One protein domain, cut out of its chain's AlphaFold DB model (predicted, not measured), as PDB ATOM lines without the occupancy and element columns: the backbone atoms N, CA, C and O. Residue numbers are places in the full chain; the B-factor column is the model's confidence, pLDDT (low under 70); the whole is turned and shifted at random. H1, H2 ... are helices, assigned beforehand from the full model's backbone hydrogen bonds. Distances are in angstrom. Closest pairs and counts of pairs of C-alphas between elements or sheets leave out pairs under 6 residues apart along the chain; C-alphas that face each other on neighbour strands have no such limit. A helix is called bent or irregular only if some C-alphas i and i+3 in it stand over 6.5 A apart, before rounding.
ATOM      1  N   ALA A  20      44.811 -45.070 -45.614       37.75
ATOM      2  CA  ALA A  20      44.161 -45.646 -44.437       37.75
ATOM      3  C   ALA A  20      44.113 -44.665 -43.241       37.75
ATOM      4  O   ALA A  20      43.223 -44.764 -42.408       37.75
ATOM      5  N   LEU A  21      44.995 -43.661 -43.177       36.62
ATOM      6  CA  LEU A  21      45.018 -42.689 -42.075       36.62
ATOM      7  C   LEU A  21      44.062 -41.494 -42.236       36.62
ATOM      8  O   LEU A  21      43.729 -40.869 -41.235       36.62
ATOM      9  N   LEU A  22      43.563 -41.201 -43.443       39.09
ATOM     10  CA  LEU A  22      42.514 -40.182 -43.647       39.09
ATOM     11  C   LEU A  22      41.116 -40.803 -43.803       39.09
ATOM     12  O   LEU A  22      40.116 -40.150 -43.516       39.09
ATOM     13  N   ALA A  23      41.035 -42.085 -44.175       38.16
ATOM     14  CA  ALA A  23      39.770 -42.803 -44.303       38.16
ATOM     15  C   ALA A  23      39.139 -43.190 -42.948       38.16
ATOM     16  O   ALA A  23      37.915 -43.226 -42.835       38.16
ATOM     17  N   TRP A  24      39.924 -43.433 -41.892       34.50
ATOM     18  CA  TRP A  24      39.372 -43.948 -40.626       34.50
ATOM     19  C   TRP A  24      38.534 -42.938 -39.825       34.50
ATOM     20  O   TRP A  24      37.638 -43.353 -39.097       34.50
ATOM     21  N   ALA A  25      38.738 -41.628 -39.999       35.09
ATOM     22  CA  ALA A  25      37.883 -40.617 -39.365       35.09
ATOM     23  C   ALA A  25      36.586 -40.337 -40.154       35.09
ATOM     24  O   ALA A  25      35.590 -39.919 -39.572       35.09
ATOM     25  N   GLY A  26      36.573 -40.582 -41.471       38.28
ATOM     26  CA  GLY A  26      35.419 -40.306 -42.336       38.28
ATOM     27  C   GLY A  26      34.470 -41.492 -42.528       38.28
ATOM     28  O   GLY A  26      33.264 -41.295 -42.643       38.28
ATOM     29  N   VAL A  27      34.987 -42.723 -42.531       44.22
ATOM     30  CA  VAL A  27      34.210 -43.928 -42.882       44.22
ATOM     31  C   VAL A  27      33.191 -44.314 -41.801       44.22
ATOM     32  O   VAL A  27      32.093 -44.745 -42.139       44.22
ATOM     33  N   LEU A  28      33.481 -44.081 -40.515       36.69
ATOM     34  CA  LEU A  28      32.538 -44.383 -39.425       36.69
ATOM     35  C   LEU A  28      31.455 -43.307 -39.232       36.69
ATOM     36  O   LEU A  28      30.387 -43.606 -38.704       36.69
ATOM     37  N   GLN A  29      31.682 -42.071 -39.691       41.00
ATOM     38  CA  GLN A  29      30.692 -40.991 -39.574       41.00
ATOM     39  C   GLN A  29      29.691 -40.973 -40.747       41.00
ATOM     40  O   GLN A  29      28.610 -40.396 -40.634       41.00
ATOM     41  N   TRP A  30      30.012 -41.643 -41.861       45.81
ATOM     42  CA  TRP A  30      29.204 -41.655 -43.087       45.81
ATOM     43  C   TRP A  30      28.178 -42.797 -43.185       45.81
ATOM     44  O   TRP A  30      27.199 -42.657 -43.921       45.81
ATOM     45  N   ASP A  31      28.310 -43.869 -42.395       41.06
ATOM     46  CA  ASP A  31      27.271 -44.914 -42.283       41.06
ATOM     47  C   ASP A  31      25.942 -44.325 -41.741       41.06
ATOM     48  O   ASP A  31      24.839 -44.737 -42.106       41.06
ATOM     49  N   MET A  32      26.027 -43.224 -40.979       38.78
ATOM     50  CA  MET A  32      24.864 -42.429 -40.567       38.78
ATOM     51  C   MET A  32      24.240 -41.581 -41.689       38.78
ATOM     52  O   MET A  32      23.047 -41.286 -41.620       38.78
ATOM     53  N   TYR A  33      24.997 -41.189 -42.718       48.41
ATOM     54  CA  TYR A  33      24.510 -40.324 -43.806       48.41
ATOM     55  C   TYR A  33      23.594 -41.095 -44.774       48.41
ATOM     56  O   TYR A  33      22.637 -40.546 -45.325       48.41
ATOM     57  N   ARG A  34      23.827 -42.407 -44.926       50.78
ATOM     58  CA  ARG A  34      23.035 -43.299 -45.789       50.78
ATOM     59  C   ARG A  34      21.678 -43.678 -45.193       50.78
ATOM     60  O   ARG A  34      20.698 -43.759 -45.928       50.78
ATOM     61  N   LEU A  35      21.599 -43.839 -43.870       47.78
ATOM     62  CA  LEU A  35      20.345 -44.111 -43.152       47.78
ATOM     63  C   LEU A  35      19.423 -42.878 -43.048       47.78
ATOM     64  O   LEU A  35      18.232 -43.024 -42.783       47.78
ATOM     65  N   ARG A  36      19.940 -41.660 -43.277       52.09
ATOM     66  CA  ARG A  36      19.229 -40.389 -43.023       52.09
ATOM     67  C   ARG A  36      18.519 -39.789 -44.254       52.09
ATOM     68  O   ARG A  36      17.742 -38.854 -44.102       52.09
ATOM     69  N   ARG A  37      18.715 -40.356 -45.455       51.72
ATOM     70  CA  ARG A  37      17.955 -40.029 -46.690       51.72
ATOM     71  C   ARG A  37      16.766 -40.970 -46.957       51.72
ATOM     72  O   ARG A  37      16.197 -40.934 -48.046       51.72
ATOM     73  N   ASP A  38      16.370 -41.800 -45.986       52.22
ATOM     74  CA  ASP A  38      15.107 -42.544 -46.064       52.22
ATOM     75  C   ASP A  38      13.939 -41.531 -46.056       52.22
ATOM     76  O   ASP A  38      13.872 -40.687 -45.155       52.22
ATOM     77  N   PRO A  39      13.007 -41.567 -47.030       55.44
ATOM     78  CA  PRO A  39      11.853 -40.668 -47.059       55.44
ATOM     79  C   PRO A  39      10.993 -40.734 -45.786       55.44
ATOM     80  O   PRO A  39      10.275 -39.778 -45.503       55.44
ATOM     81  N   ARG A  40      11.113 -41.797 -44.976       58.50
ATOM     82  CA  ARG A  40      10.464 -41.930 -43.659       58.50
ATOM     83  C   ARG A  40      11.075 -41.053 -42.554       58.50
ATOM     84  O   ARG A  40      10.527 -41.008 -41.457       58.50
ATOM     85  N   PHE A  41      12.199 -40.376 -42.814       53.41
ATOM     86  CA  PHE A  41      12.915 -39.530 -41.845       53.41
ATOM     87  C   PHE A  41      12.874 -38.024 -42.156       53.41
ATOM     88  O   PHE A  41      13.408 -37.236 -41.371       53.41
ATOM     89  N   LYS A  42      12.216 -37.610 -43.251       53.56
ATOM     90  CA  LYS A  42      12.136 -36.202 -43.691       53.56
ATOM     91  C   LYS A  42      11.511 -35.259 -42.660       53.56
ATOM     92  O   LYS A  42      11.947 -34.122 -42.554       53.56
ATOM     93  N   ASP A  43      10.581 -35.740 -41.838       59.88
ATOM     94  CA  ASP A  43       9.921 -34.907 -40.821       59.88
ATOM     95  C   ASP A  43      10.831 -34.563 -39.626       59.88
ATOM     96  O   ASP A  43      10.481 -33.719 -38.801       59.88
ATOM     97  N   LYS A  44      11.997 -35.218 -39.498       62.62
ATOM     98  CA  LYS A  44      12.902 -35.056 -38.345       62.62
ATOM     99  C   LYS A  44      14.134 -34.197 -38.615       62.62
ATOM    100  O   LYS A  44      14.784 -33.800 -37.652       62.62
ATOM    101  N   PHE A  45      14.463 -33.908 -39.874       57.25
ATOM    102  CA  PHE A  45      15.656 -33.137 -40.227       57.25
ATOM    103  C   PHE A  45      15.302 -32.050 -41.240       57.25
ATOM    104  O   PHE A  45      15.019 -32.368 -42.394       57.25
ATOM    105  N   PRO A  46      15.298 -30.774 -40.829       70.38
ATOM    106  CA  PRO A  46      14.999 -29.693 -41.745       70.38
ATOM    107  C   PRO A  46      16.148 -29.509 -42.746       70.38
ATOM    108  O   PRO A  46      17.319 -29.669 -42.403       70.38
ATOM    109  N   GLU A  47      15.811 -29.162 -43.987       64.12
ATOM    110  CA  GLU A  47      16.742 -29.126 -45.129       64.12
ATOM    111  C   GLU A  47      17.985 -28.253 -44.870       64.12
ATOM    112  O   GLU A  47      19.099 -28.646 -45.207       64.12
ATOM    113  N   HIS A  48      17.825 -27.143 -44.142       69.38
ATOM    114  CA  HIS A  48      18.920 -26.243 -43.763       69.38
ATOM    115  C   HIS A  48      19.998 -26.897 -42.883       69.38
ATOM    116  O   HIS A  48      21.148 -26.464 -42.892       69.38
ATOM    117  N   ALA A  49      19.649 -27.926 -42.102       69.88
ATOM    118  CA  ALA A  49      20.617 -28.635 -41.269       69.88
ATOM    119  C   ALA A  49      21.533 -29.523 -42.123       69.88
ATOM    120  O   ALA A  49      22.728 -29.604 -41.861       69.88
ATOM    121  N   VAL A  50      20.983 -30.135 -43.176       70.44
ATOM    122  CA  VAL A  50      21.741 -30.982 -44.107       70.44
ATOM    123  C   VAL A  50      22.705 -30.132 -44.937       70.44
ATOM    124  O   VAL A  50      23.869 -30.497 -45.085       70.44
ATOM    125  N   GLU A  51      22.252 -28.970 -45.413       75.94
ATOM    126  CA  GLU A  51      23.091 -28.031 -46.169       75.94
ATOM    127  C   GLU A  51      24.248 -27.472 -45.325       75.94
ATOM    128  O   GLU A  51      25.375 -27.363 -45.811       75.94
ATOM    129  N   ALA A  52      24.002 -27.160 -44.048       80.06
ATOM    130  CA  ALA A  52      25.042 -26.689 -43.133       80.06
ATOM    131  C   ALA A  52      26.117 -27.762 -42.870       80.06
ATOM    132  O   ALA A  52      27.312 -27.457 -42.873       80.06
ATOM    133  N   GLU A  53      25.712 -29.026 -42.695       80.50
ATOM    134  CA  GLU A  53      26.645 -30.151 -42.547       80.50
ATOM    135  C   GLU A  53      27.482 -30.365 -43.825       80.50
ATOM    136  O   GLU A  53      28.692 -30.598 -43.745       80.50
ATOM    137  N   GLU A  54      26.871 -30.245 -45.010       81.31
ATOM    138  CA  GLU A  54      27.580 -30.352 -46.292       81.31
ATOM    139  C   GLU A  54      28.615 -29.231 -46.475       81.31
ATOM    140  O   GLU A  54      29.750 -29.509 -46.878       81.31
ATOM    141  N   GLN A  55      28.270 -27.988 -46.127       84.56
ATOM    142  CA  GLN A  55      29.196 -26.849 -46.174       84.56
ATOM    143  C   GLN A  55      30.378 -27.043 -45.220       84.56
ATOM    144  O   GLN A  55      31.533 -26.923 -45.636       84.56
ATOM    145  N   GLN A  56      30.115 -27.440 -43.972       86.81
ATOM    146  CA  GLN A  56      31.171 -27.729 -43.000       86.81
ATOM    147  C   GLN A  56      32.112 -28.835 -43.503       86.81
ATOM    148  O   GLN A  56      33.336 -28.768 -43.331       86.81
ATOM    149  N   GLN A  57      31.564 -29.856 -44.166       83.88
ATOM    150  CA  GLN A  57      32.372 -30.923 -44.741       83.88
ATOM    151  C   GLN A  57      33.231 -30.434 -45.919       83.88
ATOM    152  O   GLN A  57      34.391 -30.843 -46.043       83.88
ATOM    153  N   GLN A  58      32.707 -29.546 -46.768       85.44
ATOM    154  CA  GLN A  58      33.477 -28.930 -47.853       85.44
ATOM    155  C   GLN A  58      34.629 -28.074 -47.315       85.44
ATOM    156  O   GLN A  58      35.760 -28.207 -47.787       85.44
ATOM    157  N   GLU A  59      34.386 -27.261 -46.289       89.56
ATOM    158  CA  GLU A  59      35.423 -26.441 -45.648       89.56
ATOM    159  C   GLU A  59      36.526 -27.292 -45.007       89.56
ATOM    160  O   GLU A  59      37.719 -26.993 -45.149       89.56
ATOM    161  N   SER A  60      36.147 -28.389 -44.346       88.25
ATOM    162  CA  SER A  60      37.095 -29.359 -43.790       88.25
ATOM    163  C   SER A  60      37.956 -29.991 -44.887       88.25
ATOM    164  O   SER A  60      39.186 -30.015 -44.779       88.25
ATOM    165  N   THR A  61      37.326 -30.416 -45.988       87.69
ATOM    166  CA  THR A  61      38.020 -31.007 -47.143       87.69
ATOM    167  C   THR A  61      38.997 -30.006 -47.769       87.69
ATOM    168  O   THR A  61      40.151 -30.347 -48.031       87.69
ATOM    169  N   LEU A  62      38.576 -28.749 -47.948       90.12
ATOM    170  CA  LEU A  62      39.414 -27.668 -48.477       90.12
ATOM    171  C   LEU A  62      40.617 -27.388 -47.575       90.12
ATOM    172  O   LEU A  62      41.735 -27.189 -48.054       90.12
ATOM    173  N   THR A  63      40.397 -27.372 -46.263       92.06
ATOM    174  CA  THR A  63      41.457 -27.146 -45.277       92.06
ATOM    175  C   THR A  63      42.484 -28.274 -45.311       92.06
ATOM    176  O   THR A  63      43.686 -28.002 -45.360       92.06
ATOM    177  N   ALA A  64      42.029 -29.528 -45.357       89.69
ATOM    178  CA  ALA A  64      42.900 -30.693 -45.476       89.69
ATOM    179  C   ALA A  64      43.718 -30.662 -46.778       89.69
ATOM    180  O   ALA A  64      44.934 -30.866 -46.751       89.69
ATOM    181  N   PHE A  65      43.078 -30.323 -47.902       90.88
ATOM    182  CA  PHE A  65      43.760 -30.170 -49.186       90.88
ATOM    183  C   PHE A  65      44.845 -29.089 -49.134       90.88
ATOM    184  O   PHE A  65      45.986 -29.350 -49.507       90.88
ATOM    185  N   ARG A  66      44.536 -27.897 -48.602       90.62
ATOM    186  CA  ARG A  66      45.521 -26.808 -48.459       90.62
ATOM    187  C   ARG A  66      46.734 -27.240 -47.636       90.62
ATOM    188  O   ARG A  66      47.866 -26.960 -48.022       90.62
ATOM    189  N   GLN A  67      46.515 -27.939 -46.523       89.19
ATOM    190  CA  GLN A  67      47.605 -28.441 -45.683       89.19
ATOM    191  C   GLN A  67      48.470 -29.475 -46.415       89.19
ATOM    192  O   GLN A  67      49.699 -29.406 -46.334       89.19
ATOM    193  N   ALA A  68      47.856 -30.406 -47.148       86.75
ATOM    194  CA  ALA A  68      48.573 -31.407 -47.934       86.75
ATOM    195  C   ALA A  68      49.368 -30.765 -49.084       86.75
ATOM    196  O   ALA A  68      50.557 -31.045 -49.242       86.75
ATOM    197  N   ALA A  69      48.756 -29.828 -49.811       89.06
ATOM    198  CA  ALA A  69      49.396 -29.086 -50.891       89.06
ATOM    199  C   ALA A  69      50.647 -28.334 -50.409       89.06
ATOM    200  O   ALA A  69      51.692 -28.421 -51.043       89.06
ATOM    201  N   LEU A  70      50.590 -27.666 -49.251       88.00
ATOM    202  CA  LEU A  70      51.744 -26.960 -48.669       88.00
ATOM    203  C   LEU A  70      52.879 -27.892 -48.211       88.00
ATOM    204  O   LEU A  70      54.027 -27.457 -48.070       88.00
ATOM    205  N   ARG A  71      52.576 -29.159 -47.916       82.62
ATOM    206  CA  ARG A  71      53.578 -30.157 -47.513       82.62
ATOM    207  C   ARG A  71      54.255 -30.797 -48.715       82.62
ATOM    208  O   ARG A  71      55.466 -30.980 -48.670       82.62
ATOM    209  N   LEU A  72      53.473 -31.108 -49.744       83.81
ATOM    210  CA  LEU A  72      53.901 -31.873 -50.913       83.81
ATOM    211  C   LEU A  72      54.280 -30.989 -52.110       83.81
ATOM    212  O   LEU A  72      54.620 -31.511 -53.164       83.81
ATOM    213  N   HIS A  73      54.230 -29.659 -51.969       83.56
ATOM    214  CA  HIS A  73      54.541 -28.751 -53.068       83.56
ATOM    215  C   HIS A  73      55.951 -29.016 -53.634       83.56
ATOM    216  O   HIS A  73      56.915 -29.050 -52.853       83.56
ATOM    217  N   PRO A  74      56.111 -29.137 -54.966       77.19
ATOM    218  CA  PRO A  74      57.386 -29.488 -55.595       77.19
ATOM    219  C   PRO A  74      58.513 -28.500 -55.265       77.19
ATOM    220  O   PRO A  74      59.644 -28.930 -55.064       77.19
ATOM    221  N   ASP A  75      58.215 -27.207 -55.092       78.38
ATOM    222  CA  ASP A  75      59.220 -26.205 -54.683       78.38
ATOM    223  C   ASP A  75      59.781 -26.445 -53.274       78.38
ATOM    224  O   ASP A  75      60.925 -26.111 -52.976       78.38
ATOM    225  N   LYS A  76      58.984 -27.037 -52.379       78.38
ATOM    226  CA  LYS A  76      59.430 -27.356 -51.021       78.38
ATOM    227  C   LYS A  76      60.259 -28.638 -51.000       78.38
ATOM    228  O   LYS A  76      61.237 -28.710 -50.261       78.38
ATOM    229  N   ALA A  77      59.882 -29.617 -51.821       70.56
ATOM    230  CA  ALA A  77      60.618 -30.866 -51.984       70.56
ATOM    231  C   ALA A  77      61.960 -30.657 -52.709       70.56
ATOM    232  O   ALA A  77      62.964 -31.278 -52.361       70.56
ATOM    233  N   SER A  78      62.010 -29.736 -53.674       67.38
ATOM    234  CA  SER A  78      63.251 -29.348 -54.345       67.38
ATOM    235  C   SER A  78      64.157 -28.511 -53.437       67.38
ATOM    236  O   SER A  78      65.369 -28.715 -53.448       67.38
ATOM    237  N   ALA A  79      63.598 -27.649 -52.578       67.06
ATOM    238  CA  ALA A  79      64.368 -26.914 -51.575       67.06
ATOM    239  C   ALA A  79      64.980 -27.830 -50.499       67.06
ATOM    240  O   ALA A  79      66.132 -27.631 -50.113       67.06
ATOM    241  N   SER A  80      64.257 -28.856 -50.030       62.75
ATOM    242  CA  SER A  80      64.809 -29.839 -49.086       62.75
ATOM    243  C   SER A  80      65.856 -30.748 -49.738       62.75
ATOM    244  O   SER A  80      66.870 -31.046 -49.107       62.75
ATOM    245  N   ALA A  81      65.671 -31.126 -51.008       60.84
ATOM    246  CA  ALA A  81      66.679 -31.854 -51.781       60.84
ATOM    247  C   ALA A  81      67.944 -31.007 -52.030       60.84
ATOM    248  O   ALA A  81      69.061 -31.502 -51.874       60.84
ATOM    249  N   ALA A  82      67.790 -29.715 -52.342       59.44
ATOM    250  CA  ALA A  82      68.904 -28.785 -52.517       59.44
ATOM    251  C   ALA A  82      69.654 -28.513 -51.199       59.44
ATOM    252  O   ALA A  82      70.883 -28.475 -51.188       59.44
ATOM    253  N   ALA A  83      68.939 -28.391 -50.075       60.03
ATOM    254  CA  ALA A  83      69.550 -28.246 -48.753       60.03
ATOM    255  C   ALA A  83      70.325 -29.508 -48.328       60.03
ATOM    256  O   ALA A  83      71.416 -29.397 -47.770       60.03
ATOM    257  N   ALA A  84      69.810 -30.703 -48.643       57.91
ATOM    258  CA  ALA A  84      70.513 -31.964 -48.405       57.91
ATOM    259  C   ALA A  84      71.785 -32.104 -49.265       57.91
ATOM    260  O   ALA A  84      72.772 -32.670 -48.803       57.91
ATOM    261  N   ALA A  85      71.791 -31.547 -50.483       55.28
ATOM    262  CA  ALA A  85      72.976 -31.495 -51.342       55.28
ATOM    263  C   ALA A  85      74.000 -30.426 -50.903       55.28
ATOM    264  O   ALA A  85      75.198 -30.604 -51.110       55.28
ATOM    265  N   ALA A 104      68.965 -40.385 -54.036       61.47
ATOM    266  CA  ALA A 104      67.920 -40.469 -53.013       61.47
ATOM    267  C   ALA A 104      67.132 -39.152 -52.853       61.47
ATOM    268  O   ALA A 104      65.913 -39.178 -52.686       61.47
ATOM    269  N   GLY A 105      67.803 -37.997 -52.951       63.84
ATOM    270  CA  GLY A 105      67.147 -36.684 -52.919       63.84
ATOM    271  C   GLY A 105      66.247 -36.429 -54.133       63.84
ATOM    272  O   GLY A 105      65.127 -35.943 -53.980       63.84
ATOM    273  N   ALA A 106      66.701 -36.813 -55.330       68.12
ATOM    274  CA  ALA A 106      65.900 -36.723 -56.552       68.12
ATOM    275  C   ALA A 106      64.677 -37.658 -56.511       68.12
ATOM    276  O   ALA A 106      63.570 -37.237 -56.836       68.12
ATOM    277  N   GLN A 107      64.855 -38.890 -56.024       72.50
ATOM    278  CA  GLN A 107      63.765 -39.854 -55.844       72.50
ATOM    279  C   GLN A 107      62.714 -39.372 -54.835       72.50
ATOM    280  O   GLN A 107      61.520 -39.554 -55.057       72.50
ATOM    281  N   ALA A 108      63.131 -38.725 -53.743       71.56
ATOM    282  CA  ALA A 108      62.203 -38.155 -52.768       71.56
ATOM    283  C   ALA A 108      61.390 -36.983 -53.348       71.56
ATOM    284  O   ALA A 108      60.203 -36.850 -53.045       71.56
ATOM    285  N   ALA A 109      62.003 -36.151 -54.195       75.31
ATOM    286  CA  ALA A 109      61.310 -35.058 -54.872       75.31
ATOM    287  C   ALA A 109      60.302 -35.568 -55.915       75.31
ATOM    288  O   ALA A 109      59.186 -35.053 -55.989       75.31
ATOM    289  N   GLU A 110      60.658 -36.608 -56.673       82.06
ATOM    290  CA  GLU A 110      59.754 -37.258 -57.628       82.06
ATOM    291  C   GLU A 110      58.575 -37.943 -56.921       82.06
ATOM    292  O   GLU A 110      57.426 -37.746 -57.315       82.06
ATOM    293  N   ALA A 111      58.826 -38.646 -55.810       81.50
ATOM    294  CA  ALA A 111      57.770 -39.242 -54.993       81.50
ATOM    295  C   ALA A 111      56.816 -38.184 -54.406       81.50
ATOM    296  O   ALA A 111      55.601 -38.373 -54.431       81.50
ATOM    297  N   ALA A 112      57.343 -37.052 -53.923       81.56
ATOM    298  CA  ALA A 112      56.526 -35.945 -53.421       81.56
ATOM    299  C   ALA A 112      55.689 -35.289 -54.532       81.56
ATOM    300  O   ALA A 112      54.527 -34.949 -54.304       81.56
ATOM    301  N   ALA A 113      56.248 -35.148 -55.739       85.19
ATOM    302  CA  ALA A 113      55.516 -34.652 -56.899       85.19
ATOM    303  C   ALA A 113      54.390 -35.616 -57.309       85.19
ATOM    304  O   ALA A 113      53.261 -35.178 -57.541       85.19
ATOM    305  N   GLU A 114      54.652 -36.925 -57.336       88.12
ATOM    306  CA  GLU A 114      53.623 -37.934 -57.606       88.12
ATOM    307  C   GLU A 114      52.519 -37.910 -56.535       88.12
ATOM    308  O   GLU A 114      51.328 -37.953 -56.856       88.12
ATOM    309  N   GLU A 115      52.888 -37.786 -55.259       87.56
ATOM    310  CA  GLU A 115      51.931 -37.681 -54.158       87.56
ATOM    311  C   GLU A 115      51.087 -36.402 -54.254       87.56
ATOM    312  O   GLU A 115      49.864 -36.460 -54.104       87.56
ATOM    313  N   TYR A 116      51.700 -35.263 -54.591       88.25
ATOM    314  CA  TYR A 116      50.987 -34.012 -54.853       88.25
ATOM    315  C   TYR A 116      49.980 -34.165 -55.998       88.25
ATOM    316  O   TYR A 116      48.820 -33.769 -55.854       88.25
ATOM    317  N   HIS A 117      50.377 -34.803 -57.103       88.62
ATOM    318  CA  HIS A 117      49.471 -35.090 -58.216       88.62
ATOM    319  C   HIS A 117      48.277 -35.953 -57.786       88.62
ATOM    320  O   HIS A 117      47.145 -35.667 -58.183       88.62
ATOM    321  N   ARG A 118      48.484 -36.962 -56.933       88.06
ATOM    322  CA  ARG A 118      47.386 -37.784 -56.390       88.06
ATOM    323  C   ARG A 118      46.445 -36.970 -55.502       88.06
ATOM    324  O   ARG A 118      45.228 -37.109 -55.613       88.06
ATOM    325  N   VAL A 119      46.987 -36.104 -54.646       89.75
ATOM    326  CA  VAL A 119      46.182 -35.223 -53.784       89.75
ATOM    327  C   VAL A 119      45.360 -34.237 -54.617       89.75
ATOM    328  O   VAL A 119      44.182 -34.026 -54.324       89.75
ATOM    329  N   GLN A 120      45.936 -33.686 -55.685       90.81
ATOM    330  CA  GLN A 120      45.231 -32.806 -56.617       90.81
ATOM    331  C   GLN A 120      44.059 -33.525 -57.305       90.81
ATOM    332  O   GLN A 120      42.945 -33.004 -57.334       90.81
ATOM    333  N   GLN A 121      44.274 -34.750 -57.789       91.69
ATOM    334  CA  GLN A 121      43.212 -35.566 -58.389       91.69
ATOM    335  C   GLN A 121      42.092 -35.890 -57.394       91.69
ATOM    336  O   GLN A 121      40.913 -35.833 -57.742       91.69
ATOM    337  N   ALA A 122      42.446 -36.213 -56.147       90.00
ATOM    338  CA  ALA A 122      41.462 -36.461 -55.101       90.00
ATOM    339  C   ALA A 122      40.611 -35.210 -54.834       90.00
ATOM    340  O   ALA A 122      39.384 -35.295 -54.769       90.00
ATOM    341  N   TRP A 123      41.246 -34.040 -54.748       92.69
ATOM    342  CA  TRP A 123      40.553 -32.765 -54.577       92.69
ATOM    343  C   TRP A 123      39.581 -32.461 -55.722       92.69
ATOM    344  O   TRP A 123      38.446 -32.068 -55.463       92.69
ATOM    345  N   GLU A 124      39.962 -32.716 -56.976       93.06
ATOM    346  CA  GLU A 124      39.102 -32.484 -58.147       93.06
ATOM    347  C   GLU A 124      37.791 -33.276 -58.137       93.06
ATOM    348  O   GLU A 124      36.793 -32.816 -58.704       93.06
ATOM    349  N   VAL A 125      37.796 -34.456 -57.512       90.88
ATOM    350  CA  VAL A 125      36.604 -35.291 -57.315       90.88
ATOM    351  C   VAL A 125      35.830 -34.853 -56.074       90.88
ATOM    352  O   VAL A 125      34.612 -34.731 -56.145       90.88
ATOM    353  N   LEU A 126      36.514 -34.599 -54.955       89.56
ATOM    354  CA  LEU A 126      35.872 -34.304 -53.670       89.56
ATOM    355  C   LEU A 126      35.259 -32.897 -53.588       89.56
ATOM    356  O   LEU A 126      34.297 -32.712 -52.842       89.56
ATOM    357  N   GLN A 127      35.791 -31.923 -54.331       89.19
ATOM    358  CA  GLN A 127      35.272 -30.548 -54.340       89.19
ATOM    359  C   GLN A 127      33.937 -30.412 -55.087       89.19
ATOM    360  O   GLN A 127      33.172 -29.490 -54.819       89.19
ATOM    361  N   ASP A 128      33.661 -31.309 -56.040       87.94
ATOM    362  CA  ASP A 128      32.445 -31.290 -56.852       87.94
ATOM    363  C   ASP A 128      31.438 -32.295 -56.293       87.94
ATOM    364  O   ASP A 128      31.705 -33.494 -56.213       87.94
ATOM    365  N   SER A 129      30.255 -31.811 -55.914       85.75
ATOM    366  CA  SER A 129      29.231 -32.639 -55.271       85.75
ATOM    367  C   SER A 129      28.757 -33.800 -56.148       85.75
ATOM    368  O   SER A 129      28.487 -34.885 -55.633       85.75
ATOM    369  N   SER A 130      28.698 -33.615 -57.470       87.81
ATOM    370  CA  SER A 130      28.235 -34.645 -58.404       87.81
ATOM    371  C   SER A 130      29.298 -35.720 -58.617       87.81
ATOM    372  O   SER A 130      28.988 -36.914 -58.566       87.81
ATOM    373  N   LYS A 131      30.563 -35.320 -58.805       88.44
ATOM    374  CA  LYS A 131      31.695 -36.255 -58.919       88.44
ATOM    375  C   LYS A 131      31.893 -37.039 -57.630       88.44
ATOM    376  O   LYS A 131      32.074 -38.255 -57.684       88.44
ATOM    377  N   ARG A 132      31.796 -36.364 -56.487       89.19
ATOM    378  CA  ARG A 132      31.855 -36.996 -55.173       89.19
ATOM    379  C   ARG A 132      30.734 -38.017 -54.992       89.19
ATOM    380  O   ARG A 132      31.020 -39.167 -54.688       89.19
ATOM    381  N   ALA A 133      29.484 -37.654 -55.285       85.62
ATOM    382  CA  ALA A 133      28.358 -38.585 -55.173       85.62
ATOM    383  C   ALA A 133      28.524 -39.822 -56.079       85.62
ATOM    384  O   ALA A 133      28.178 -40.942 -55.691       85.62
ATOM    385  N   ALA A 134      29.071 -39.636 -57.285       87.25
ATOM    386  CA  ALA A 134      29.384 -40.736 -58.192       87.25
ATOM    387  C   ALA A 134      30.495 -41.643 -57.636       87.25
ATOM    388  O   ALA A 134      30.352 -42.869 -57.672       87.25
ATOM    389  N   TYR A 135      31.564 -41.059 -57.092       85.81
ATOM    390  CA  TYR A 135      32.647 -41.792 -56.439       85.81
ATOM    391  C   TYR A 135      32.142 -42.589 -55.230       85.81
ATOM    392  O   TYR A 135      32.387 -43.791 -55.131       85.81
ATOM    393  N   ASP A 136      31.352 -41.959 -54.365       86.25
ATOM    394  CA  ASP A 136      30.789 -42.596 -53.175       86.25
ATOM    395  C   ASP A 136      29.865 -43.763 -53.553       86.25
ATOM    396  O   ASP A 136      29.888 -44.826 -52.923       86.25
ATOM    397  N   ARG A 137      29.087 -43.618 -54.636       83.69
ATOM    398  CA  ARG A 137      28.284 -44.716 -55.184       83.69
ATOM    399  C   ARG A 137      29.164 -45.885 -55.619       83.69
ATOM    400  O   ARG A 137      28.831 -47.025 -55.307       83.69
ATOM    401  N   GLN A 138      30.262 -45.623 -56.322       84.25
ATOM    402  CA  GLN A 138      31.190 -46.673 -56.751       84.25
ATOM    403  C   GLN A 138      31.848 -47.365 -55.559       84.25
ATOM    404  O   GLN A 138      31.895 -48.593 -55.530       84.25
ATOM    405  N   LEU A 139      32.287 -46.602 -54.556       86.25
ATOM    406  CA  LEU A 139      32.884 -47.150 -53.340       86.25
ATOM    407  C   LEU A 139      31.900 -48.067 -52.611       86.25
ATOM    408  O   LEU A 139      32.260 -49.165 -52.195       86.25
ATOM    409  N   ALA A 140      30.639 -47.653 -52.512       80.44
ATOM    410  CA  ALA A 140      29.620 -48.460 -51.869       80.44
ATOM    411  C   ALA A 140      29.245 -49.716 -52.671       80.44
ATOM    412  O   ALA A 140      28.975 -50.754 -52.070       80.44
ATOM    413  N   LEU A 141      29.239 -49.647 -54.007       78.19
ATOM    414  CA  LEU A 141      29.063 -50.827 -54.859       78.19
ATOM    415  C   LEU A 141      30.241 -51.797 -54.707       78.19
ATOM    416  O   LEU A 141      30.023 -52.997 -54.579       78.19
ATOM    417  N   ALA A 142      31.473 -51.288 -54.658       77.56
ATOM    418  CA  ALA A 142      32.667 -52.100 -54.439       77.56
ATOM    419  C   ALA A 142      32.668 -52.757 -53.050       77.56
ATOM    420  O   ALA A 142      32.970 -53.942 -52.930       77.56
ATOM    421  N   ALA A 143      32.278 -52.020 -52.006       78.12
ATOM    422  CA  ALA A 143      32.139 -52.558 -50.656       78.12
ATOM    423  C   ALA A 143      31.050 -53.640 -50.584       78.12
ATOM    424  O   ALA A 143      31.280 -54.697 -50.003       78.12
ATOM    425  N   ALA A 144      29.896 -53.413 -51.220       76.12
ATOM    426  CA  ALA A 144      28.830 -54.408 -51.302       76.12
ATOM    427  C   ALA A 144      29.291 -55.673 -52.045       76.12
ATOM    428  O   ALA A 144      29.057 -56.781 -51.570       76.12
ATOM    429  N   ALA A 145      30.015 -55.517 -53.156       77.44
ATOM    430  CA  ALA A 145      30.592 -56.640 -53.890       77.44
ATOM    431  C   ALA A 145      31.624 -57.416 -53.050       77.44
ATOM    432  O   ALA A 145      31.661 -58.640 -53.111       77.44
ATOM    433  N   ALA A 146      32.430 -56.732 -52.230       77.50
ATOM    434  CA  ALA A 146      33.398 -57.371 -51.337       77.50
ATOM    435  C   ALA A 146      32.746 -58.101 -50.147       77.50
ATOM    436  O   ALA A 146      33.302 -59.071 -49.640       77.50
ATOM    437  N   GLN A 147      31.572 -57.648 -49.702       75.25
ATOM    438  CA  GLN A 147      30.785 -58.302 -48.648       75.25
ATOM    439  C   GLN A 147      29.967 -59.496 -49.161       75.25
ATOM    440  O   GLN A 147      29.378 -60.229 -48.365       75.25
TER     441      GLN A 147
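Overview. This is residues 20 to 85 and 104 to 147 of the 232 residues of the protein "DPH4-like protein" of Chlorella sorokiniana (UniProt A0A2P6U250). H3 and H4, nearly end to end, make one long side of a loose, elongated frame, and H5 runs back beside H4 and the last part of H3. At the other end of H3, H2 makes a turn from which H1 lies back at a distance, while residues 137 to 147 of H6 stick out sideways beyond the end of H5. The printed part has 110 residues with six named helices, H1 to H6 in order, and no named strand; the class is all helix. It is loose, with a radius of gyration of the C-alphas of 18.6 A and spans of 64 by 33 by 22 A.

Along the chain. H1, residues 20 to 35, begins at C-alpha 20 (44.161, -45.646, -44.437) and has a kink of 40 degrees near residue 28. It is only just irregular, C-alphas 25 and 28 being 6.54 A apart. H2, residues 39 to 44, is irregular, with C-alphas 40 and 43 7.6 A apart. H3, residues 47 to 72, is 37.7 A long, and H4 is residues 74 to 85. H5, residues 104 to 126, is 32.6 A long. H6, residues 129 to 147, is 26.5 A long and ends at C-alpha 147 (30.785, -58.302, -48.648).

Arrangement. H5 touches H3, whose residues 61 to 72 alone take part; the closest C-alphas, of Leu 72 and Tyr 116, are 5.3 A apart. H5 touches H4, closest at the C-alphas of Ala 81 and Gly 105, 5.0 A. Both pairs run opposite ways at a shallow tilt of 14 degrees. H3 and H4 meet only through their link. H5 and H6 touch only at the corner, the C-alphas of Leu 126 and Arg 132 closest at 5.1 A, about perpendicular at 77 degrees. H1 and H2 are apart from each other and from H3, H4, H5 and H6. Every O i to N i+4 pair is within hydrogen-bond range in H3, H4, H5 and H6, but 2 of 12 in H1 and 0 of 2 in H2, beside O i to N i+3 pairs of 3 of 13 and 1 of 3.

Size, cuts and confidence. The C-alphas farthest apart, of Asp 43 and Ala 85, are 64.0 A apart. Residues 86 to 103 are not printed, and C-alphas 85 and 104 are 10.4 A apart across the cut. The links that are printed whole are tight. Mean pLDDT of the printed part is 72.6; residues 20 to 45, 47 to 49, 78 to 85 and 104 to 106 are under 70.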